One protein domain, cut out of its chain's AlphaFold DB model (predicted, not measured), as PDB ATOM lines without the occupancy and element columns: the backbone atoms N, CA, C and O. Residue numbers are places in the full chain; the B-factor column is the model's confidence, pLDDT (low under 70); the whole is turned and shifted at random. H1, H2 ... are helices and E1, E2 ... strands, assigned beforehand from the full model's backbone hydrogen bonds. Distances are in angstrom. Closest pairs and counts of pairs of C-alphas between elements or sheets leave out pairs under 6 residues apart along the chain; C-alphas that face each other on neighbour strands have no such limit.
ATOM      1  N   PHE A  10     -24.890 -48.264 -35.046       95.38
ATOM      2  CA  PHE A  10     -24.031 -47.280 -35.681       95.38
ATOM      3  C   PHE A  10     -24.149 -45.946 -34.952       95.38
ATOM      4  O   PHE A  10     -25.239 -45.387 -34.837       95.38
ATOM      5  N   GLY A  11     -23.026 -45.445 -34.453       96.06
ATOM      6  CA  GLY A  11     -22.910 -44.106 -33.896       96.06
ATOM      7  C   GLY A  11     -22.151 -43.201 -34.852       96.06
ATOM      8  O   GLY A  11     -21.112 -43.583 -35.385       96.06
ATOM      9  N   ILE A  12     -22.651 -41.984 -35.037       96.00
ATOM     10  CA  ILE A  12     -21.971 -40.941 -35.797       96.00
ATOM     11  C   ILE A  12     -21.794 -39.705 -34.926       96.00
ATOM     12  O   ILE A  12     -22.721 -39.287 -34.236       96.00
ATOM     13  N   GLU A  13     -20.600 -39.133 -34.957       94.88
ATOM     14  CA  GLU A  13     -20.255 -37.928 -34.211       94.88
ATOM     15  C   GLU A  13     -19.487 -36.979 -35.138       94.88
ATOM     16  O   GLU A  13     -18.599 -37.408 -35.873       94.88
ATOM     17  N   MET A  14     -19.851 -35.696 -35.127       92.88
ATOM     18  CA  MET A  14     -19.187 -34.674 -35.942       92.88
ATOM     19  C   MET A  14     -17.957 -34.089 -35.252       92.88
ATOM     20  O   MET A  14     -17.113 -33.498 -35.917       92.88
ATOM     21  N   GLU A  15     -17.879 -34.173 -33.924       92.38
ATOM     22  CA  GLU A  15     -16.731 -33.672 -33.180       92.38
ATOM     23  C   GLU A  15     -15.676 -34.778 -33.022       92.38
ATOM     24  O   GLU A  15     -15.902 -35.814 -32.393       92.38
ATOM     25  N   HIS A  16     -14.503 -34.549 -33.609       91.88
ATOM     26  CA  HIS A  16     -13.436 -35.541 -33.690       91.88
ATOM     27  C   HIS A  16     -12.941 -36.034 -32.321       91.88
ATOM     28  O   HIS A  16     -12.786 -37.237 -32.122       91.88
ATOM     29  N   VAL A  17     -12.739 -35.142 -31.346       91.88
ATOM     30  CA  VAL A  17     -12.285 -35.501 -29.992       91.88
ATOM     31  C   VAL A  17     -13.322 -36.371 -29.279       91.88
ATOM     32  O   VAL A  17     -12.961 -37.353 -28.629       91.88
ATOM     33  N   ARG A  18     -14.615 -36.055 -29.408       92.38
ATOM     34  CA  ARG A  18     -15.697 -36.873 -28.832       92.38
ATOM     35  C   ARG A  18     -15.780 -38.243 -29.485       92.38
ATOM     36  O   ARG A  18     -15.914 -39.240 -28.776       92.38
ATOM     37  N   ASN A  19     -15.663 -38.298 -30.812       94.69
ATOM     38  CA  ASN A  19     -15.623 -39.565 -31.528       94.69
ATOM     39  C   ASN A  19     -14.443 -40.425 -31.058       94.69
ATOM     40  O   ASN A  19     -14.635 -41.602 -30.759       94.69
ATOM     41  N   MET A  20     -13.269 -39.815 -30.889       94.00
ATOM     42  CA  MET A  20     -12.066 -40.493 -30.418       94.00
ATOM     43  C   MET A  20     -12.202 -41.093 -29.023       94.00
ATOM     44  O   MET A  20     -11.801 -42.235 -28.794       94.00
ATOM     45  N   LEU A  21     -12.821 -40.366 -28.091       93.19
ATOM     46  CA  LEU A  21     -13.143 -40.918 -26.773       93.19
ATOM     47  C   LEU A  21     -14.086 -42.123 -26.888       93.19
ATOM     48  O   LEU A  21     -13.901 -43.125 -26.197       93.19
ATOM     49  N   GLY A  22     -15.068 -42.049 -27.790       94.44
ATOM     50  CA  GLY A  22     -15.965 -43.158 -28.101       94.44
ATOM     51  C   GLY A  22     -15.231 -44.384 -28.652       94.44
ATOM     52  O   GLY A  22     -15.441 -45.486 -28.150       94.44
ATOM     53  N   LEU A  23     -14.348 -44.196 -29.636       95.44
ATOM     54  CA  LEU A  23     -13.552 -45.269 -30.242       95.44
ATOM     55  C   LEU A  23     -12.605 -45.920 -29.235       95.44
ATOM     56  O   LEU A  23     -12.521 -47.144 -29.180       95.44
ATOM     57  N   HIS A  24     -11.950 -45.129 -28.385       95.19
ATOM     58  CA  HIS A  24     -11.094 -45.657 -27.328       95.19
ATOM     59  C   HIS A  24     -11.889 -46.530 -26.344       95.19
ATOM     60  O   HIS A  24     -11.468 -47.637 -26.018       95.19
ATOM     61  N   ASN A  25     -13.071 -46.076 -25.913       94.62
ATOM     62  CA  ASN A  25     -13.945 -46.869 -25.044       94.62
ATOM     63  C   ASN A  25     -14.450 -48.140 -25.739       94.62
ATOM     64  O   ASN A  25     -14.482 -49.202 -25.121       94.62
ATOM     65  N   LEU A  26     -14.818 -48.046 -27.020       95.38
ATOM     66  CA  LEU A  26     -15.224 -49.201 -27.816       95.38
ATOM     67  C   LEU A  26     -14.089 -50.227 -27.908       95.38
ATOM     68  O   LEU A  26     -14.337 -51.404 -27.680       95.38
ATOM     69  N   LEU A  27     -12.850 -49.794 -28.156       96.19
ATOM     70  CA  LEU A  27     -11.688 -50.679 -28.228       96.19
ATOM     71  C   LEU A  27     -11.486 -51.485 -26.938       96.19
ATOM     72  O   LEU A  27     -11.215 -52.680 -27.009       96.19
ATOM     73  N   HIS A  28     -11.643 -50.860 -25.767       94.69
ATOM     74  CA  HIS A  28     -11.564 -51.573 -24.483       94.69
ATOM     75  C   HIS A  28     -12.667 -52.621 -24.340       94.69
ATOM     76  O   HIS A  28     -12.386 -53.748 -23.951       94.69
ATOM     77  N   VAL A  29     -13.903 -52.288 -24.723       93.44
ATOM     78  CA  VAL A  29     -15.027 -53.243 -24.704       93.44
ATOM     79  C   VAL A  29     -14.791 -54.418 -25.658       93.44
ATOM     80  O   VAL A  29     -15.143 -55.545 -25.329       93.44
ATOM     81  N   LEU A  30     -14.210 -54.172 -26.834       94.19
ATOM     82  CA  LEU A  30     -13.916 -55.226 -27.806       94.19
ATOM     83  C   LEU A  30     -12.800 -56.162 -27.327       94.19
ATOM     84  O   LEU A  30     -12.916 -57.368 -27.515       94.19
ATOM     85  N   LYS A  31     -11.761 -55.628 -26.674       94.06
ATOM     86  CA  LYS A  31     -10.698 -56.441 -26.060       94.06
ATOM     87  C   LYS A  31     -11.235 -57.320 -24.935       94.06
ATOM     88  O   LYS A  31     -10.985 -58.516 -24.943       94.06
ATOM     89  N   GLU A  32     -12.058 -56.756 -24.053       92.19
ATOM     90  CA  GLU A  32     -12.722 -57.532 -23.000       92.19
ATOM     91  C   GLU A  32     -13.584 -58.659 -23.597       92.19
ATOM     92  O   GLU A  32     -13.543 -59.797 -23.142       92.19
ATOM     93  N   ALA A  33     -14.307 -58.380 -24.687       90.81
ATOM     94  CA  ALA A  33     -15.082 -59.404 -25.383       90.81
ATOM     95  C   ALA A  33     -14.202 -60.522 -25.983       90.81
ATOM     96  O   ALA A  33     -14.640 -61.670 -26.050       90.81
ATOM     97  N   GLN A  34     -12.977 -60.217 -26.431       90.75
ATOM     98  CA  GLN A  34     -12.027 -61.232 -26.910       90.75
ATOM     99  C   GLN A  34     -11.511 -62.107 -25.758       90.75
ATOM    100  O   GLN A  34     -11.365 -63.325 -25.921       90.75
ATOM    101  N   ASP A  35     -11.302 -61.516 -24.584       88.06
ATOM    102  CA  ASP A  35     -10.879 -62.230 -23.379       88.06
ATOM    103  C   ASP A  35     -11.997 -63.154 -22.842       88.06
ATOM    104  O   ASP A  35     -11.731 -64.309 -22.491       88.06
ATOM    105  N   GLU A  36     -13.269 -62.729 -22.883       85.56
ATOM    106  CA  GLU A  36     -14.433 -63.584 -22.563       85.56
ATOM    107  C   GLU A  36     -14.540 -64.802 -23.496       85.56
ATOM    108  O   GLU A  36     -14.809 -65.925 -23.056       85.56
ATOM    109  N   VAL A  37     -14.302 -64.604 -24.799       81.38
ATOM    110  CA  VAL A  37     -14.283 -65.704 -25.778       81.38
ATOM    111  C   VAL A  37     -13.149 -66.680 -25.469       81.38
ATOM    112  O   VAL A  37     -13.358 -67.891 -25.520       81.38
ATOM    113  N   SER A  38     -11.978 -66.167 -25.094       76.38
ATOM    114  CA  SER A  38     -10.801 -66.978 -24.765       76.38
ATOM    115  C   SER A  38     -10.974 -67.789 -23.474       76.38
ATOM    116  O   SER A  38     -10.402 -68.870 -23.342       76.38
ATOM    117  N   THR A  39     -11.779 -67.297 -22.530       78.00
ATOM    118  CA  THR A  39     -12.030 -67.927 -21.221       78.00
ATOM    119  C   THR A  39     -13.275 -68.823 -21.183       78.00
ATOM    120  O   THR A  39     -13.548 -69.439 -20.154       78.00
ATOM    121  N   ASN A  40     -13.991 -68.972 -22.309       73.19
ATOM    122  CA  ASN A  40     -15.182 -69.822 -22.458       73.19
ATOM    123  C   ASN A  40     -16.341 -69.477 -21.498       73.19
ATOM    124  O   ASN A  40     -17.149 -70.335 -21.134       73.19
ATOM    125  N   VAL A  41     -16.457 -68.206 -21.110       71.62
ATOM    126  CA  VAL A  41     -17.593 -67.711 -20.323       71.62
ATOM    127  C   VAL A  41     -18.753 -67.429 -21.284       71.62
ATOM    128  O   VAL A  41     -18.733 -66.463 -22.044       71.62
ATOM    129  N   GLU A  42     -19.754 -68.315 -21.325       66.44
ATOM    130  CA  GLU A  42     -20.925 -68.146 -22.207       66.44
ATOM    131  C   GLU A  42     -22.030 -67.274 -21.595       66.44
ATOM    132  O   GLU A  42     -22.831 -66.680 -22.324       66.44
ATOM    133  N   GLU A  43     -22.078 -67.160 -20.267       65.62
ATOM    134  CA  GLU A  43     -23.068 -66.328 -19.590       65.62
ATOM    135  C   GLU A  43     -22.779 -64.838 -19.829       65.62
ATOM    136  O   GLU A  43     -21.735 -64.325 -19.444       65.62
ATOM    137  N   ASN A  44     -23.745 -64.127 -20.422       67.88
ATOM    138  CA  ASN A  44     -23.737 -62.669 -20.616       67.88
ATOM    139  C   ASN A  44     -22.659 -62.095 -21.552       67.88
ATOM    140  O   ASN A  44     -22.260 -60.946 -21.363       67.88
ATOM    141  N   ARG A  45     -22.263 -62.836 -22.599       79.00
ATOM    142  CA  ARG A  45     -21.313 -62.357 -23.621       79.00
ATOM    143  C   ARG A  45     -21.554 -60.910 -24.051       79.00
ATOM    144  O   ARG A  45     -22.667 -60.522 -24.429       79.00
ATOM    145  N   ILE A  46     -20.478 -60.132 -24.083       85.38
ATOM    146  CA  ILE A  46     -20.503 -58.741 -24.529       85.38
ATOM    147  C   ILE A  46     -20.961 -58.655 -25.996       85.38
ATOM    148  O   ILE A  46     -20.301 -59.123 -26.922       85.38
ATOM    149  N   GLY A  47     -22.089 -57.980 -26.237       84.25
ATOM    150  CA  GLY A  47     -22.533 -57.641 -27.590       84.25
ATOM    151  C   GLY A  47     -21.589 -56.638 -28.266       84.25
ATOM    152  O   GLY A  47     -21.445 -55.509 -27.788       84.25
ATOM    153  N   THR A  48     -20.993 -57.037 -29.395       89.31
ATOM    154  CA  THR A  48     -19.918 -56.300 -30.096       89.31
ATOM    155  C   THR A  48     -20.340 -55.698 -31.436       89.31
ATOM    156  O   THR A  48     -19.522 -55.115 -32.137       89.31
ATOM    157  N   ARG A  49     -21.622 -55.784 -31.812       91.38
ATOM    158  CA  ARG A  49     -22.125 -55.320 -33.117       91.38
ATOM    159  C   ARG A  49     -22.340 -53.802 -33.186       91.38
ATOM    160  O   ARG A  49     -23.409 -53.333 -33.574       91.38
ATOM    161  N   CYS A  50     -21.334 -53.035 -32.778       93.62
ATOM    162  CA  CYS A  50     -21.366 -51.580 -32.682       93.62
ATOM    163  C   CYS A  50     -20.205 -50.959 -33.459       93.62
ATOM    164  O   CYS A  50     -19.061 -51.368 -33.295       93.62
ATOM    165  N   PHE A  51     -20.497 -49.941 -34.261       95.25
ATOM    166  CA  PHE A  51     -19.504 -49.165 -34.990       95.25
ATOM    167  C   PHE A  51     -19.678 -47.678 -34.687       95.25
ATOM    168  O   PHE A  51     -20.804 -47.183 -34.650       95.25
ATOM    169  N   LEU A  52     -18.574 -46.956 -34.498       96.25
ATOM    170  CA  LEU A  52     -18.572 -45.506 -34.314       96.25
ATOM    171  C   LEU A  52     -17.810 -44.852 -35.465       96.25
ATOM    172  O   LEU A  52     -16.724 -45.298 -35.817       96.25
ATOM    173  N   LYS A  53     -18.365 -43.788 -36.044       95.19
ATOM    174  CA  LYS A  53     -17.761 -43.054 -37.158       95.19
ATOM    175  C   LYS A  53     -17.690 -41.563 -36.846       95.19
ATOM    176  O   LYS A  53     -18.697 -40.956 -36.482       95.19
ATOM    177  N   HIS A  54     -16.521 -40.964 -37.050       96.19
ATOM    178  CA  HIS A  54     -16.420 -39.516 -37.180       96.19
ATOM    179  C   HIS A  54     -16.961 -39.111 -38.556       96.19
ATOM    180  O   HIS A  54     -16.436 -39.548 -39.582       96.19
ATOM    181  N   GLY A  55     -18.036 -38.328 -38.605       95.31
ATOM    182  CA  GLY A  55     -18.661 -37.985 -39.880       95.31
ATOM    183  C   GLY A  55     -19.889 -37.098 -39.761       95.31
ATOM    184  O   GLY A  55     -20.379 -36.811 -38.671       95.31
ATOM    185  N   ASN A  56     -20.399 -36.671 -40.916       95.19
ATOM    186  CA  ASN A  56     -21.579 -35.825 -41.014       95.19
ATOM    187  C   ASN A  56     -22.790 -36.636 -41.480       95.19
ATOM    188  O   ASN A  56     -22.822 -37.140 -42.598       95.19
ATOM    189  N   ILE A  57     -23.833 -36.697 -40.650       95.25
ATOM    190  CA  ILE A  57     -25.053 -37.462 -40.953       95.25
ATOM    191  C   ILE A  57     -25.761 -36.969 -42.220       95.25
ATOM    192  O   ILE A  57     -26.475 -37.728 -42.865       95.25
ATOM    193  N   LEU A  58     -25.527 -35.718 -42.624       95.25
ATOM    194  CA  LEU A  58     -26.084 -35.155 -43.852       95.25
ATOM    195  C   LEU A  58     -25.534 -35.795 -45.140       95.25
ATOM    196  O   LEU A  58     -26.038 -35.482 -46.215       95.25
ATOM    197  N   GLU A  59     -24.513 -36.648 -45.043       95.12
ATOM    198  CA  GLU A  59     -23.992 -37.453 -46.153       95.12
ATOM    199  C   GLU A  59     -24.863 -38.688 -46.445       95.12
ATOM    200  O   GLU A  59     -24.836 -39.201 -47.565       95.12
ATOM    201  N   ALA A  60     -25.666 -39.142 -45.476       94.62
ATOM    202  CA  ALA A  60     -26.635 -40.214 -45.677       94.62
ATOM    203  C   ALA A  60     -27.904 -39.696 -46.376       94.62
ATOM    204  O   ALA A  60     -28.336 -38.554 -46.188       94.62
ATOM    205  N   LYS A  61     -28.546 -40.550 -47.179       92.31
ATOM    206  CA  LYS A  61     -29.834 -40.241 -47.811       92.31
ATOM    207  C   LYS A  61     -30.987 -40.727 -46.929       92.31
ATOM    208  O   LYS A  61     -31.954 -39.998 -46.717       92.31
ATOM    209  N   SER A  62     -30.914 -41.905 -46.347       93.44
ATOM    210  CA  SER A  62     -31.909 -42.367 -45.383       93.44
ATOM    211  C   SER A  62     -31.255 -42.790 -44.071       93.44
ATOM    212  O   SER A  62     -30.042 -42.716 -43.901       93.44
ATOM    213  N   MET A  63     -32.093 -43.163 -43.115       93.69
ATOM    214  CA  MET A  63     -31.755 -43.814 -41.856       93.69
ATOM    215  C   MET A  63     -31.906 -45.339 -41.982       93.69
ATOM    216  O   MET A  63     -31.948 -46.043 -40.978       93.69
ATOM    217  N   ASP A  64     -32.018 -45.882 -43.197       90.75
ATOM    218  CA  ASP A  64     -32.093 -47.330 -43.386       90.75
ATOM    219  C   ASP A  64     -30.703 -47.959 -43.259       90.75
ATOM    220  O   ASP A  64     -29.734 -47.423 -43.802       90.75
ATOM    221  N   PRO A  65     -30.574 -49.095 -42.549       89.81
ATOM    222  CA  PRO A  65     -31.622 -50.071 -42.243       89.81
ATOM    223  C   PRO A  65     -32.121 -50.006 -40.787       89.81
ATOM    224  O   PRO A  65     -32.600 -51.003 -40.248       89.81
ATOM    225  N   PHE A  66     -31.949 -48.880 -40.090       92.50
ATOM    226  CA  PHE A  66     -32.113 -48.854 -38.639       92.50
ATOM    227  C   PHE A  66     -33.576 -48.954 -38.210       92.50
ATOM    228  O   PHE A  66     -34.444 -48.214 -38.676       92.50
ATOM    229  N   THR A  67     -33.836 -49.827 -37.236       92.00
ATOM    230  CA  THR A  67     -35.157 -49.956 -36.604       92.00
ATOM    231  C   THR A  67     -35.438 -48.823 -35.612       92.00
ATOM    232  O   THR A  67     -36.586 -48.474 -35.361       92.00
ATOM    233  N   HIS A  68     -34.401 -48.222 -35.037       93.31
ATOM    234  CA  HIS A  68     -34.532 -47.136 -34.072       93.31
ATOM    235  C   HIS A  68     -33.467 -46.090 -34.369       93.31
ATOM    236  O   HIS A  68     -32.293 -46.425 -34.517       93.31
ATOM    237  N   VAL A  69     -33.876 -44.827 -34.430       96.38
ATOM    238  CA  VAL A  69     -32.965 -43.691 -34.559       96.38
ATOM    239  C   VAL A  69     -32.941 -42.957 -33.231       96.38
ATOM    240  O   VAL A  69     -33.960 -42.424 -32.799       96.38
ATOM    241  N   PHE A  70     -31.780 -42.930 -32.586       95.56
ATOM    242  CA  PHE A  70     -31.541 -42.154 -31.375       95.56
ATOM    243  C   PHE A  70     -30.688 -40.932 -31.706       95.56
ATOM    244  O   PHE A  70     -29.668 -41.054 -32.384       95.56
ATOM    245  N   MET A  71     -31.083 -39.764 -31.206       95.31
ATOM    246  CA  MET A  71     -30.292 -38.541 -31.309       95.31
ATOM    247  C   MET A  71     -30.234 -37.818 -29.965       95.31
ATOM    248  O   MET A  71     -31.260 -37.549 -29.344       95.31
ATOM    249  N   PHE A  72     -29.020 -37.474 -29.534       92.56
ATOM    250  CA  PHE A  72     -28.809 -36.497 -28.470       92.56
ATOM    251  C   PHE A  72     -28.719 -35.109 -29.114       92.56
ATOM    252  O   PHE A  72     -27.654 -34.652 -29.518       92.56
ATOM    253  N   ASP A  73     -29.874 -34.479 -29.292       93.88
ATOM    254  CA  ASP A  73     -30.096 -33.337 -30.187       93.88
ATOM    255  C   ASP A  73     -30.211 -31.989 -29.456       93.88
ATOM    256  O   ASP A  73     -30.706 -30.982 -29.984       93.88
ATOM    257  N   ILE A  74     -29.704 -31.952 -28.226       89.06
ATOM    258  CA  ILE A  74     -29.607 -30.747 -27.410       89.06
ATOM    259  C   ILE A  74     -28.514 -29.857 -28.005       89.06
ATOM    260  O   ILE A  74     -27.323 -30.139 -27.900       89.06
ATOM    261  N   GLY A  75     -28.938 -28.788 -28.680       90.69
ATOM    262  CA  GLY A  75     -28.047 -27.853 -29.374       90.69
ATOM    263  C   GLY A  75     -27.951 -28.053 -30.888       90.69
ATOM    264  O   GLY A  75     -27.188 -27.341 -31.540       90.69
ATOM    265  N   PHE A  76     -28.728 -28.965 -31.482       94.38
ATOM    266  CA  PHE A  76     -28.766 -29.102 -32.941       94.38
ATOM    267  C   PHE A  76     -29.355 -27.840 -33.604       94.38
ATOM    268  O   PHE A  76     -30.378 -27.316 -33.152       94.38
ATOM    269  N   PRO A  77     -28.750 -27.328 -34.695       94.50
ATOM    270  CA  PRO A  77     -29.268 -26.147 -35.373       94.50
ATOM    271  C   PRO A  77     -30.575 -26.464 -36.128       94.50
ATOM    272  O   PRO A  77     -30.723 -27.562 -36.673       94.50
ATOM    273  N   PRO A  78     -31.508 -25.501 -36.281       95.25
ATOM    274  CA  PRO A  78     -32.788 -25.725 -36.967       95.25
ATOM    275  C   PRO A  78     -32.669 -26.292 -38.390       95.25
ATOM    276  O   PRO A  78     -33.532 -27.049 -38.832       95.25
ATOM    277  N   THR A  79     -31.612 -25.933 -39.122       95.56
ATOM    278  CA  THR A  79     -31.365 -26.430 -40.484       95.56
ATOM    279  C   THR A  79     -31.062 -27.927 -40.498       95.56
ATOM    280  O   THR A  79     -31.489 -28.622 -41.417       95.56
ATOM    281  N   LEU A  80     -30.366 -28.430 -39.471       95.44
ATOM    282  CA  LEU A  80     -30.094 -29.856 -39.316       95.44
ATOM    283  C   LEU A  80     -31.397 -30.612 -39.046       95.44
ATOM    284  O   LEU A  80     -31.678 -31.575 -39.748       95.44
ATOM    285  N   PHE A  81     -32.249 -30.121 -38.140       96.94
ATOM    286  CA  PHE A  81     -33.549 -30.744 -37.863       96.94
ATOM    287  C   PHE A  81     -34.425 -30.910 -39.104       96.94
ATOM    288  O   PHE A  81     -34.999 -31.975 -39.298       96.94
ATOM    289  N   LYS A  82     -34.503 -29.893 -39.971       96.50
ATOM    290  CA  LYS A  82     -35.278 -29.991 -41.218       96.50
ATOM    291  C   LYS A  82     -34.758 -31.101 -42.135       96.50
ATOM    292  O   LYS A  82     -35.551 -31.841 -42.707       96.50
ATOM    293  N   LYS A  83     -33.434 -31.233 -42.257       97.19
ATOM    294  CA  LYS A  83     -32.814 -32.296 -43.060       97.19
ATOM    295  C   LYS A  83     -33.013 -33.672 -42.424       97.19
ATOM    296  O   LYS A  83     -33.359 -34.611 -43.130       97.19
ATOM    297  N   LEU A  84     -32.873 -33.782 -41.103       97.12
ATOM    298  CA  LEU A  84     -33.136 -35.024 -40.369       97.12
ATOM    299  C   LEU A  84     -34.600 -35.456 -40.485       97.12
ATOM    300  O   LEU A  84     -34.857 -36.639 -40.680       97.12
ATOM    301  N   ALA A  85     -35.546 -34.515 -40.426       97.25
ATOM    302  CA  ALA A  85     -36.965 -34.789 -40.633       97.25
ATOM    303  C   ALA A  85     -37.213 -35.364 -42.026       97.25
ATOM    304  O   ALA A  85     -37.855 -36.402 -42.154       97.25
ATOM    305  N   GLN A  86     -36.646 -34.729 -43.059       96.12
ATOM    306  CA  GLN A  86     -36.710 -35.239 -44.427       96.12
ATOM    307  C   GLN A  86     -36.139 -36.653 -44.493       96.12
ATOM    308  O   GLN A  86     -36.871 -37.556 -44.869       96.12
ATOM    309  N   MET A  87     -34.891 -36.867 -44.060       95.75
ATOM    310  CA  MET A  87     -34.237 -38.180 -44.065       95.75
ATOM    311  C   MET A  87     -35.069 -39.249 -43.353       95.75
ATOM    312  O   MET A  87     -35.356 -40.288 -43.943       95.75
ATOM    313  N   PHE A  88     -35.509 -38.989 -42.119       96.00
ATOM    314  CA  PHE A  88     -36.316 -39.925 -41.339       96.00
ATOM    315  C   PHE A  88     -37.631 -40.258 -42.051       96.00
ATOM    316  O   PHE A  88     -37.976 -41.430 -42.191       96.00
ATOM    317  N   ASN A  89     -38.330 -39.250 -42.579       95.25
ATOM    318  CA  ASN A  89     -39.598 -39.436 -43.281       95.25
ATOM    319  C   ASN A  89     -39.459 -40.279 -44.562       95.25
ATOM    320  O   ASN A  89     -40.405 -40.980 -44.895       95.25
ATOM    321  N   ARG A  90     -38.303 -40.293 -45.241       91.69
ATOM    322  CA  ARG A  90     -38.054 -41.203 -46.392       91.69
ATOM    323  C   ARG A  90     -37.618 -42.608 -45.989       91.69
ATOM    324  O   ARG A  90     -37.694 -43.523 -46.798       91.69
ATOM    325  N   SER A  91     -37.124 -42.760 -44.765       91.56
ATOM    326  CA  SER A  91     -36.594 -44.031 -44.260       91.56
ATOM    327  C   SER A  91     -37.717 -44.990 -43.886       91.56
ATOM    328  O   SER A  91     -38.852 -44.568 -43.687       91.56
ATOM    329  N   LYS A  92     -37.404 -46.267 -43.683       90.00
ATOM    330  CA  LYS A  92     -38.326 -47.271 -43.126       90.00
ATOM    331  C   LYS A  92     -38.250 -47.362 -41.600       90.00
ATOM    332  O   LYS A  92     -39.005 -48.124 -41.002       90.00
ATOM    333  N   SER A  93     -37.387 -46.565 -40.964       91.19
ATOM    334  CA  SER A  93     -37.196 -46.548 -39.512       91.19
ATOM    335  C   SER A  93     -38.510 -46.311 -38.745       91.19
ATOM    336  O   SER A  93     -39.134 -45.253 -38.885       91.19
ATOM    337  N   PRO A  94     -38.945 -47.273 -37.911       93.38
ATOM    338  CA  PRO A  94     -40.210 -47.199 -37.198       93.38
ATOM    339  C   PRO A  94     -40.188 -46.287 -35.968       93.38
ATOM    340  O   PRO A  94     -41.242 -45.757 -35.602       93.38
ATOM    341  N   TYR A  95     -39.028 -46.098 -35.335       96.69
ATOM    342  CA  TYR A  95     -38.919 -45.385 -34.062       96.69
ATOM    343  C   TYR A  95     -37.875 -44.273 -34.093       96.69
ATOM    344  O   TYR A  95     -36.781 -44.432 -34.638       96.69
ATOM    345  N   LEU A  96     -38.224 -43.162 -33.448       97.75
ATOM    346  CA  LEU A  96     -37.367 -42.000 -33.244       97.75
ATOM    347  C   LEU A  96     -37.305 -41.688 -31.748       97.75
ATOM    348  O   LEU A  96     -38.343 -41.568 -31.101       97.75
ATOM    349  N   ILE A  97     -36.100 -41.533 -31.211       97.38
ATOM    350  CA  ILE A  97     -35.848 -41.173 -29.819       97.38
ATOM    351  C   ILE A  97     -35.006 -39.900 -29.795       97.38
ATOM    352  O   ILE A  97     -33.940 -39.851 -30.412       97.38
ATOM    353  N   CYS A  98     -35.484 -38.876 -29.091       96.88
ATOM    354  CA  CYS A  98     -34.799 -37.589 -28.987       96.88
ATOM    355  C   CYS A  98     -35.172 -36.827 -27.706       96.88
ATOM    356  O   CYS A  98     -35.928 -37.333 -26.875       96.88
ATOM    357  N   PHE A  99     -34.657 -35.605 -27.545       96.50
ATOM    358  CA  PHE A  99     -34.852 -34.787 -26.341       96.50
ATOM    359  C   PHE A  99     -35.728 -33.547 -26.576       96.50
ATOM    360  O   PHE A  99     -35.763 -32.640 -25.745       96.50
ATOM    361  N   HIS A 100     -36.491 -33.519 -27.677       96.56
ATOM    362  CA  HIS A 100     -37.457 -32.457 -27.975       96.56
ATOM    363  C   HIS A 100     -38.892 -32.966 -28.054       96.56
ATOM    364  O   HIS A 100     -39.178 -34.034 -28.599       96.56
ATOM    365  N   GLY A 101     -39.814 -32.153 -27.536       96.62
ATOM    366  CA  GLY A 101     -41.235 -32.477 -27.471       96.62
ATOM    367  C   GLY A 101     -41.995 -32.325 -28.802       96.62
ATOM    368  O   GLY A 101     -41.481 -31.742 -29.768       96.62
ATOM    369  N   PRO A 102     -43.265 -32.776 -28.846       97.00
ATOM    370  CA  PRO A 102     -44.039 -32.905 -30.084       97.00
ATOM    371  C   PRO A 102     -44.213 -31.596 -30.854       97.00
ATOM    372  O   PRO A 102     -44.113 -31.592 -32.075       97.00
ATOM    373  N   LYS A 103     -44.394 -30.469 -30.153       96.62
ATOM    374  CA  LYS A 103     -44.555 -29.147 -30.783       96.62
ATOM    375  C   LYS A 103     -43.369 -28.777 -31.676       96.62
ATOM    376  O   LYS A 103     -43.526 -28.135 -32.709       96.62
ATOM    377  N   LEU A 104     -42.158 -29.153 -31.269       96.44
ATOM    378  CA  LEU A 104     -40.964 -28.863 -32.048       96.44
ATOM    379  C   LEU A 104     -40.782 -29.900 -33.163       96.44
ATOM    380  O   LEU A 104     -40.602 -29.538 -34.323       96.44
ATOM    381  N   MET A 105     -40.866 -31.182 -32.814       97.50
ATOM    382  CA  MET A 105     -40.583 -32.270 -33.751       97.50
ATOM    383  C   MET A 105     -41.644 -32.384 -34.849       97.50
ATOM    384  O   MET A 105     -41.314 -32.466 -36.030       97.50
ATOM    385  N   ILE A 106     -42.920 -32.337 -34.484       96.94
ATOM    386  CA  ILE A 106     -44.035 -32.512 -35.415       96.94
ATOM    387  C   ILE A 106     -44.348 -31.176 -36.088       96.94
ATOM    388  O   ILE A 106     -44.174 -31.051 -37.299       96.94
ATOM    389  N   ASP A 107     -44.738 -30.160 -35.317       95.94
ATOM    390  CA  ASP A 107     -45.328 -28.948 -35.902       95.94
ATOM    391  C   ASP A 107     -44.283 -28.055 -36.584       95.94
ATOM    392  O   ASP A 107     -44.548 -27.470 -37.633       95.94
ATOM    393  N   ARG A 108     -43.078 -27.932 -36.004       96.94
ATOM    394  CA  ARG A 108     -42.038 -27.034 -36.536       96.94
ATOM    395  C   ARG A 108     -41.140 -27.695 -37.574       96.94
ATOM    396  O   ARG A 108     -40.769 -27.044 -38.552       96.94
ATOM    397  N   TYR A 109     -40.721 -28.933 -37.328       97.69
ATOM    398  CA  TYR A 109     -39.739 -29.616 -38.172       97.69
ATOM    399  C   TYR A 109     -40.339 -30.669 -39.105       97.69
ATOM    400  O   TYR A 109     -39.665 -31.056 -40.054       97.69
ATOM    401  N   GLY A 110     -41.603 -31.058 -38.915       96.62
ATOM    402  CA  GLY A 110     -42.332 -31.885 -39.874       96.62
ATOM    403  C   GLY A 110     -41.981 -33.371 -39.825       96.62
ATOM    404  O   GLY A 110     -42.108 -34.062 -40.836       96.62
ATOM    405  N   PHE A 111     -41.530 -33.892 -38.682       97.69
ATOM    406  CA  PHE A 111     -41.364 -35.337 -38.520       97.69
ATOM    407  C   PHE A 111     -42.737 -36.037 -38.580       97.69
ATOM    408  O   PHE A 111     -43.660 -35.688 -37.837       97.69
ATOM    409  N   LYS A 112     -42.878 -37.057 -39.437       97.06
ATOM    410  CA  LYS A 112     -44.103 -37.865 -39.604       97.06
ATOM    411  C   LYS A 112     -44.211 -38.914 -38.493       97.06
ATOM    412  O   LYS A 112     -44.137 -40.121 -38.729       97.06
ATOM    413  N   VAL A 113     -44.375 -38.447 -37.258       97.25
ATOM    414  CA  VAL A 113     -44.364 -39.286 -36.054       97.25
ATOM    415  C   VAL A 113     -45.504 -38.974 -35.082       97.25
ATOM    416  O   VAL A 113     -46.156 -37.930 -35.164       97.25
ATOM    417  N   GLU A 114     -45.762 -39.904 -34.169       96.94
ATOM    418  CA  GLU A 114     -46.663 -39.791 -33.021       96.94
ATOM    419  C   GLU A 114     -45.897 -40.096 -31.728       96.94
ATOM    420  O   GLU A 114     -45.021 -40.962 -31.707       96.94
ATOM    421  N   LEU A 115     -46.188 -39.356 -30.657       97.38
ATOM    422  CA  LEU A 115     -45.552 -39.567 -29.357       97.38
ATOM    423  C   LEU A 115     -46.075 -40.866 -28.736       97.38
ATOM    424  O   LEU A 115     -47.284 -41.031 -28.600       97.38
ATOM    425  N   LEU A 116     -45.170 -41.757 -28.326       96.75
ATOM    426  CA  LEU A 116     -45.516 -42.960 -27.567       96.75
ATOM    427  C   LEU A 116     -45.347 -42.749 -26.068       96.75
ATOM    428  O   LEU A 116     -46.250 -43.039 -25.290       96.75
ATOM    429  N   VAL A 117     -44.169 -42.276 -25.666       96.81
ATOM    430  CA  VAL A 117     -43.828 -42.087 -24.258       96.81
ATOM    431  C   VAL A 117     -42.860 -40.926 -24.106       96.81
ATOM    432  O   VAL A 117     -42.038 -40.654 -24.980       96.81
ATOM    433  N   GLN A 118     -42.966 -40.247 -22.973       96.50
ATOM    434  CA  GLN A 118     -42.000 -39.268 -22.504       96.50
ATOM    435  C   GLN A 118     -41.529 -39.693 -21.117       96.50
ATOM    436  O   GLN A 118     -42.317 -40.193 -20.311       96.50
ATOM    437  N   THR A 119     -40.241 -39.556 -20.839       93.94
ATOM    438  CA  THR A 119     -39.649 -40.019 -19.584       93.94
ATOM    439  C   THR A 119     -38.540 -39.068 -19.157       93.94
ATOM    440  O   THR A 119     -37.705 -38.709 -19.990       93.94
ATOM    441  N   PRO A 120     -38.512 -38.638 -17.885       92.44
ATOM    442  CA  PRO A 120     -37.379 -37.892 -17.366       92.44
ATOM    443  C   PRO A 120     -36.131 -38.780 -17.367       92.44
ATOM    444  O   PRO A 120     -36.166 -39.943 -16.967       92.44
ATOM    445  N   THR A 121     -35.022 -38.220 -17.820       88.19
ATOM    446  CA  THR A 121     -33.730 -38.883 -17.953       88.19
ATOM    447  C   THR A 121     -32.667 -38.041 -17.275       88.19
ATOM    448  O   THR A 121     -32.535 -36.854 -17.578       88.19
ATOM    449  N   ASN A 122     -31.857 -38.679 -16.436       84.25
ATOM    450  CA  ASN A 122     -30.675 -38.068 -15.847       84.25
ATOM    451  C   ASN A 122     -29.459 -38.830 -16.356       84.25
ATOM    452  O   ASN A 122     -29.437 -40.062 -16.328       84.25
ATOM    453  N   MET A 123     -28.447 -38.107 -16.822       75.75
ATOM    454  CA  MET A 123     -27.166 -38.739 -17.118       75.75
ATOM    455  C   MET A 123     -26.455 -39.054 -15.806       75.75
ATOM    456  O   MET A 123     -26.465 -38.249 -14.874       75.75
ATOM    457  N   HIS A 124     -25.818 -40.221 -15.731       76.31
ATOM    458  CA  HIS A 124     -25.014 -40.581 -14.572       76.31
ATOM    459  C   HIS A 124     -23.904 -39.536 -14.365       76.31
ATOM    460  O   HIS A 124     -23.133 -39.262 -15.283       76.31
ATOM    461  N   GLY A 125     -23.857 -38.921 -13.181       74.94
ATOM    462  CA  GLY A 125     -22.916 -37.842 -12.863       74.94
ATOM    463  C   GLY A 125     -23.382 -36.423 -13.221       74.94
ATOM    464  O   GLY A 125     -22.641 -35.480 -12.962       74.94
ATOM    465  N   SER A 126     -24.594 -36.244 -13.762       78.12
ATOM    466  CA  SER A 126     -25.209 -34.926 -13.979       78.12
ATOM    467  C   SER A 126     -26.416 -34.715 -13.062       78.12
ATOM    468  O   SER A 126     -27.217 -35.627 -12.857       78.12
ATOM    469  N   SER A 127     -26.569 -33.500 -12.531       82.50
ATOM    470  CA  SER A 127     -27.799 -33.054 -11.859       82.50
ATOM    471  C   SER A 127     -28.846 -32.504 -12.836       82.50
ATOM    472  O   SER A 127     -29.969 -32.211 -12.428       82.50
ATOM    473  N   GLU A 128     -28.495 -32.360 -14.116       85.75
ATOM    474  CA  GLU A 128     -29.397 -31.865 -15.149       85.75
ATOM    475  C   GLU A 128     -30.372 -32.960 -15.592       85.75
ATOM    476  O   GLU A 128     -29.976 -34.033 -16.063       85.75
ATOM    477  N   VAL A 129     -31.663 -32.664 -15.443       86.00
ATOM    478  CA  VAL A 129     -32.766 -33.532 -15.852       86.00
ATOM    479  C   VAL A 129     -33.198 -33.140 -17.255       86.00
ATOM    480  O   VAL A 129     -33.642 -32.017 -17.489       86.00
ATOM    481  N   HIS A 130     -33.137 -34.091 -18.177       90.12
ATOM    482  CA  HIS A 130     -33.716 -33.954 -19.508       90.12
ATOM    483  C   HIS A 130     -34.994 -34.778 -19.615       90.12
ATOM    484  O   HIS A 130     -35.238 -35.666 -18.806       90.12
ATOM    485  N   THR A 131     -35.833 -34.497 -20.608       94.25
ATOM    486  CA  THR A 131     -36.958 -35.380 -20.943       94.25
ATOM    487  C   THR A 131     -36.643 -36.074 -22.254       94.25
ATOM    488  O   THR A 131     -36.511 -35.414 -23.281       94.25
ATOM    489  N   GLY A 132     -36.515 -37.395 -22.210       96.06
ATOM    490  CA  GLY A 132     -36.456 -38.226 -23.402       96.06
ATOM    491  C   GLY A 132     -37.862 -38.455 -23.946       96.06
ATOM    492  O   GLY A 132     -38.791 -38.748 -23.189       96.06
ATOM    493  N   TYR A 133     -38.014 -38.339 -25.258       97.62
ATOM    494  CA  TYR A 133     -39.254 -38.591 -25.979       97.62
ATOM    495  C   TYR A 133     -39.040 -39.747 -26.947       97.62
ATOM    496  O   TYR A 133     -38.092 -39.748 -27.733       97.62
ATOM    497  N   VAL A 134     -39.941 -40.722 -26.902       97.75
ATOM    498  CA  VAL A 134     -39.974 -41.848 -27.833       97.75
ATOM    499  C   VAL A 134     -41.180 -41.677 -28.734       97.75
ATOM    500  O   VAL A 134     -42.325 -41.606 -28.278       97.75
ATOM    501  N   TYR A 135     -40.909 -41.645 -30.026       97.94
ATOM    502  CA  TYR A 135     -41.888 -41.483 -31.076       97.94
ATOM    503  C   TYR A 135     -41.960 -42.728 -31.952       97.94
ATOM    504  O   TYR A 135     -40.964 -43.417 -32.183       97.94
ATOM    505  N   LYS A 136     -43.146 -42.969 -32.504       96.94
ATOM    506  CA  LYS A 136     -43.390 -43.959 -33.549       96.94
ATOM    507  C   LYS A 136     -43.720 -43.257 -34.854       96.94
ATOM    508  O   LYS A 136     -44.412 -42.242 -34.858       96.94
ATOM    509  N   ARG A 137     -43.273 -43.805 -35.976       94.44
ATOM    510  CA  ARG A 137     -43.661 -43.336 -37.307       94.44
ATOM    511  C   ARG A 137     -45.175 -43.470 -37.524       94.44
ATOM    512  O   ARG A 137     -45.748 -44.544 -37.317       94.44
ATOM    513  N   LYS A 138     -45.815 -42.388 -37.981       91.44
ATOM    514  CA  LYS A 138     -47.236 -42.379 -38.364       91.44
ATOM    515  C   LYS A 138     -47.456 -43.201 -39.634       91.44
ATOM    516  O   LYS A 138     -46.599 -43.239 -40.509       91.44
ATOM    517  N   GLY A 139     -48.616 -43.846 -39.738       80.00
ATOM    518  CA  GLY A 139     -48.998 -44.619 -40.927       80.00
ATOM    519  C   GLY A 139     -48.438 -46.043 -40.987       80.00
ATOM    520  O   GLY A 139     -48.825 -46.805 -41.865       80.00
ATOM    521  N   GLN A 178     -20.729 -54.105 -43.128       92.12
ATOM    522  CA  GLN A 178     -19.894 -55.222 -43.565       92.12
ATOM    523  C   GLN A 178     -18.793 -55.547 -42.552       92.12
ATOM    524  O   GLN A 178     -18.582 -56.723 -42.267       92.12
ATOM    525  N   ILE A 179     -18.131 -54.534 -41.986       93.38
ATOM    526  CA  ILE A 179     -17.080 -54.714 -40.972       93.38
ATOM    527  C   ILE A 179     -17.650 -55.425 -39.744       93.38
ATOM    528  O   ILE A 179     -17.124 -56.456 -39.332       93.38
ATOM    529  N   VAL A 180     -18.776 -54.944 -39.211       92.19
ATOM    530  CA  VAL A 180     -19.417 -55.552 -38.036       92.19
ATOM    531  C   VAL A 180     -19.810 -57.013 -38.289       92.19
ATOM    532  O   VAL A 180     -19.680 -57.857 -37.402       92.19
ATOM    533  N   ARG A 181     -20.255 -57.351 -39.505       90.38
ATOM    534  CA  ARG A 181     -20.642 -58.726 -39.863       90.38
ATOM    535  C   ARG A 181     -19.470 -59.686 -40.052       90.38
ATOM    536  O   ARG A 181     -19.696 -60.892 -39.977       90.38
ATOM    537  N   ARG A 182     -18.248 -59.193 -40.275       92.69
ATOM    538  CA  ARG A 182     -17.039 -60.038 -40.322       92.69
ATOM    539  C   ARG A 182     -16.652 -60.588 -38.948       92.69
ATOM    540  O   ARG A 182     -15.890 -61.544 -38.882       92.69
ATOM    541  N   GLY A 183     -17.216 -60.034 -37.876       91.81
ATOM    542  CA  GLY A 183     -17.059 -60.538 -36.518       91.81
ATOM    543  C   GLY A 183     -16.110 -59.702 -35.667       91.81
ATOM    544  O   GLY A 183     -15.626 -58.649 -36.082       91.81
ATOM    545  N   LEU A 184     -15.889 -60.190 -34.445       93.12
ATOM    546  CA  LEU A 184     -15.176 -59.481 -33.386       93.12
ATOM    547  C   LEU A 184     -13.762 -59.071 -33.808       93.12
ATOM    548  O   LEU A 184     -13.440 -57.894 -33.729       93.12
ATOM    549  N   ASP A 185     -12.958 -60.001 -34.323       93.69
ATOM    550  CA  ASP A 185     -11.548 -59.727 -34.629       93.69
ATOM    551  C   ASP A 185     -11.381 -58.670 -35.722       93.69
ATOM    552  O   ASP A 185     -10.614 -57.723 -35.557       93.69
ATOM    553  N   SER A 186     -12.168 -58.774 -36.799       94.69
ATOM    554  CA  SER A 186     -12.144 -57.790 -37.886       94.69
ATOM    555  C   SER A 186     -12.569 -56.403 -37.406       94.69
ATOM    556  O   SER A 186     -12.008 -55.407 -37.856       94.69
ATOM    557  N   LEU A 187     -13.558 -56.319 -36.513       95.62
ATOM    558  CA  LEU A 187     -13.984 -55.044 -35.947       95.62
ATOM    559  C   LEU A 187     -12.917 -54.467 -35.005       95.62
ATOM    560  O   LEU A 187     -12.628 -53.274 -35.082       95.62
ATOM    561  N   THR A 188     -12.323 -55.298 -34.146       96.06
ATOM    562  CA  THR A 188     -11.259 -54.886 -33.223       96.06
ATOM    563  C   THR A 188     -10.056 -54.334 -33.973       96.06
ATOM    564  O   THR A 188      -9.548 -53.286 -33.586       96.06
ATOM    565  N   GLU A 189      -9.622 -54.993 -35.051       96.50
ATOM    566  CA  GLU A 189      -8.498 -54.545 -35.879       96.50
ATOM    567  C   GLU A 189      -8.759 -53.156 -36.478       96.50
ATOM    568  O   GLU A 189      -7.956 -52.243 -36.285       96.50
ATOM    569  N   VAL A 190      -9.923 -52.961 -37.106       96.44
ATOM    570  CA  VAL A 190     -10.300 -51.668 -37.703       96.44
ATOM    571  C   VAL A 190     -10.367 -50.559 -36.650       96.44
ATOM    572  O   VAL A 190      -9.869 -49.455 -36.871       96.44
ATOM    573  N   VAL A 191     -10.975 -50.826 -35.490       96.25
ATOM    574  CA  VAL A 191     -11.075 -49.831 -34.410       96.25
ATOM    575  C   VAL A 191      -9.694 -49.528 -33.820       96.25
ATOM    576  O   VAL A 191      -9.392 -48.368 -33.543       96.25
ATOM    577  N   ALA A 192      -8.838 -50.537 -33.643       95.88
ATOM    578  CA  ALA A 192      -7.477 -50.354 -33.147       95.88
ATOM    579  C   ALA A 192      -6.634 -49.502 -34.105       95.88
ATOM    580  O   ALA A 192      -5.938 -48.594 -33.648       95.88
ATOM    581  N   GLU A 193      -6.743 -49.745 -35.413       95.12
ATOM    582  CA  GLU A 193      -6.069 -48.955 -36.442       95.12
ATOM    583  C   GLU A 193      -6.522 -47.488 -36.406       95.12
ATOM    584  O   GLU A 193      -5.684 -46.586 -36.385       95.12
ATOM    585  N   GLN A 194      -7.833 -47.231 -36.319       93.75
ATOM    586  CA  GLN A 194      -8.368 -45.867 -36.205       93.75
ATOM    587  C   GLN A 194      -7.830 -45.148 -34.962       93.75
ATOM    588  O   GLN A 194      -7.298 -44.042 -35.066       93.75
ATOM    589  N   VAL A 195      -7.887 -45.802 -33.797       93.38
ATOM    590  CA  VAL A 195      -7.363 -45.239 -32.543       93.38
ATOM    591  C   VAL A 195      -5.860 -44.959 -32.648       93.38
ATOM    592  O   VAL A 195      -5.395 -43.917 -32.183       93.38
ATOM    593  N   GLN A 196      -5.084 -45.856 -33.262       92.00
ATOM    594  CA  GLN A 196      -3.642 -45.678 -33.433       92.00
ATOM    595  C   GLN A 196      -3.310 -44.528 -34.388       92.00
ATOM    596  O   GLN A 196      -2.411 -43.742 -34.088       92.00
ATOM    597  N   ASN A 197      -4.024 -44.410 -35.508       89.00
ATOM    598  CA  ASN A 197      -3.831 -43.329 -36.473       89.00
ATOM    599  C   ASN A 197      -4.096 -41.963 -35.832       89.00
ATOM    600  O   ASN A 197      -3.298 -41.035 -35.991       89.00
ATOM    601  N   ASP A 198      -5.147 -41.864 -35.025       84.12
ATOM    602  CA  ASP A 198      -5.515 -40.612 -34.377       84.12
ATOM    603  C   ASP A 198      -4.572 -40.258 -33.213       84.12
ATOM    604  O   ASP A 198      -4.199 -39.093 -33.060       84.12
ATOM    605  N   LEU A 199      -4.075 -41.239 -32.445       80.06
ATOM    606  CA  LEU A 199      -3.040 -41.011 -31.420       80.06
ATOM    607  C   LEU A 199      -1.649 -40.728 -32.017       80.06
ATOM    608  O   LEU A 199      -0.862 -39.981 -31.429       80.06
ATOM    609  N   GLY A 200      -1.336 -41.326 -33.168       66.69
ATOM    610  CA  GLY A 200      -0.093 -41.123 -33.915       66.69
ATOM    611  C   GLY A 200      -0.057 -39.790 -34.665       66.69
ATOM    612  O   GLY A 200       1.023 -39.261 -34.950       66.69
TER     613      GLY A 200
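What this domain is: This is residues 10 to 139 and 178 to 200 of the 213 residues of the protein "Hypothetical protein" of Leptocylindrus danicus (UniProt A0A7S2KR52). The model has two lobes side by side along its longest axis. One is a mixed sheet of four strands in the order E3, E4, E6, E5, with H2 and H3 grazing it; in the other, H1 packs on the small parallel pair E1 and E2, H5 packs on H1, and short H4 meets H5 at a corner. The 153 printed residues, of mixed class, hold five named helices and six named strands in the order E1, H1, E2, E3, H2, E4, H3, E5, E6, H4, H5. The whole is only just compact, close to loose, with a radius of gyration of the C-alphas of 17.8 A, and only just elongated, spanning 52 by 34 by 32 A.

Where its parts are: In the large sheet, E3 is residues 68 to 70, E4 95 to 98, E5 113 to 122, 24.4 A long, and E6 129 to 137, 26.0 A. E5 bends by 66 degrees at residue 116. H2 is residues 78 to 90, 18.9 A; H3 is residues 102 to 108. E1, residues 10 to 13, begins at C-alpha 10 (-24.031, -47.280, -35.681), and E2 is residues 50 to 54. H1, residues 16 to 39, is 34.7 A long; H4 is residues 178 to 181; H5, residues 184 to 200, 23.8 A, ends at C-alpha 200 (-0.093, -41.123, -33.915).

How they stand to each other: E3 and E4 are parallel, with N 69 and O 95 2.9 A apart. E4 and E6 are antiparallel, with N 135 and O 96 at 2.8 A. The hairpin E5 and E6 is antiparallel, with N 121 and O 130 at 2.7 A. E3, H2, E4 form a strand-helix-strand unit, two parallel neighbour strands with a helix between, with a right-handed crossover; E4, H3, E5 form a split one, E6 between its strands, also right-handed. H2 only grazes the sheet with residues 85 to 89, H3 with residues 102 to 106. E1, H1, E2 form another right-handed unit; N 11 and O 51 are 2.8 A apart. H1 touches H5 at a steep tilt of 38 degrees, opposite ways, closest at the C-alphas of Leu 30 and Thr 188, 6.0 A. H4 and H5 touch only at the corner, closest at the C-alphas of Val 180 and Leu 187, 5.8 A. Every O i to N i+4 pair is within hydrogen-bond range in H1, H2 and H5, and 2 of 3 in H3; H4 is too short for one.

The domain as a whole: The C-alphas of Thr 39 and Asp 107, the two farthest apart, are 53.3 A apart. E2 and E3 are apart, joined by a long link. Residues 140 to 177 are not printed, and C-alphas 139 and 178 are 31.1 A apart across the cut. Residues 38 to 43 and 123 to 128 stand free. Residues 42 to 44 and 200 have pLDDT under 70.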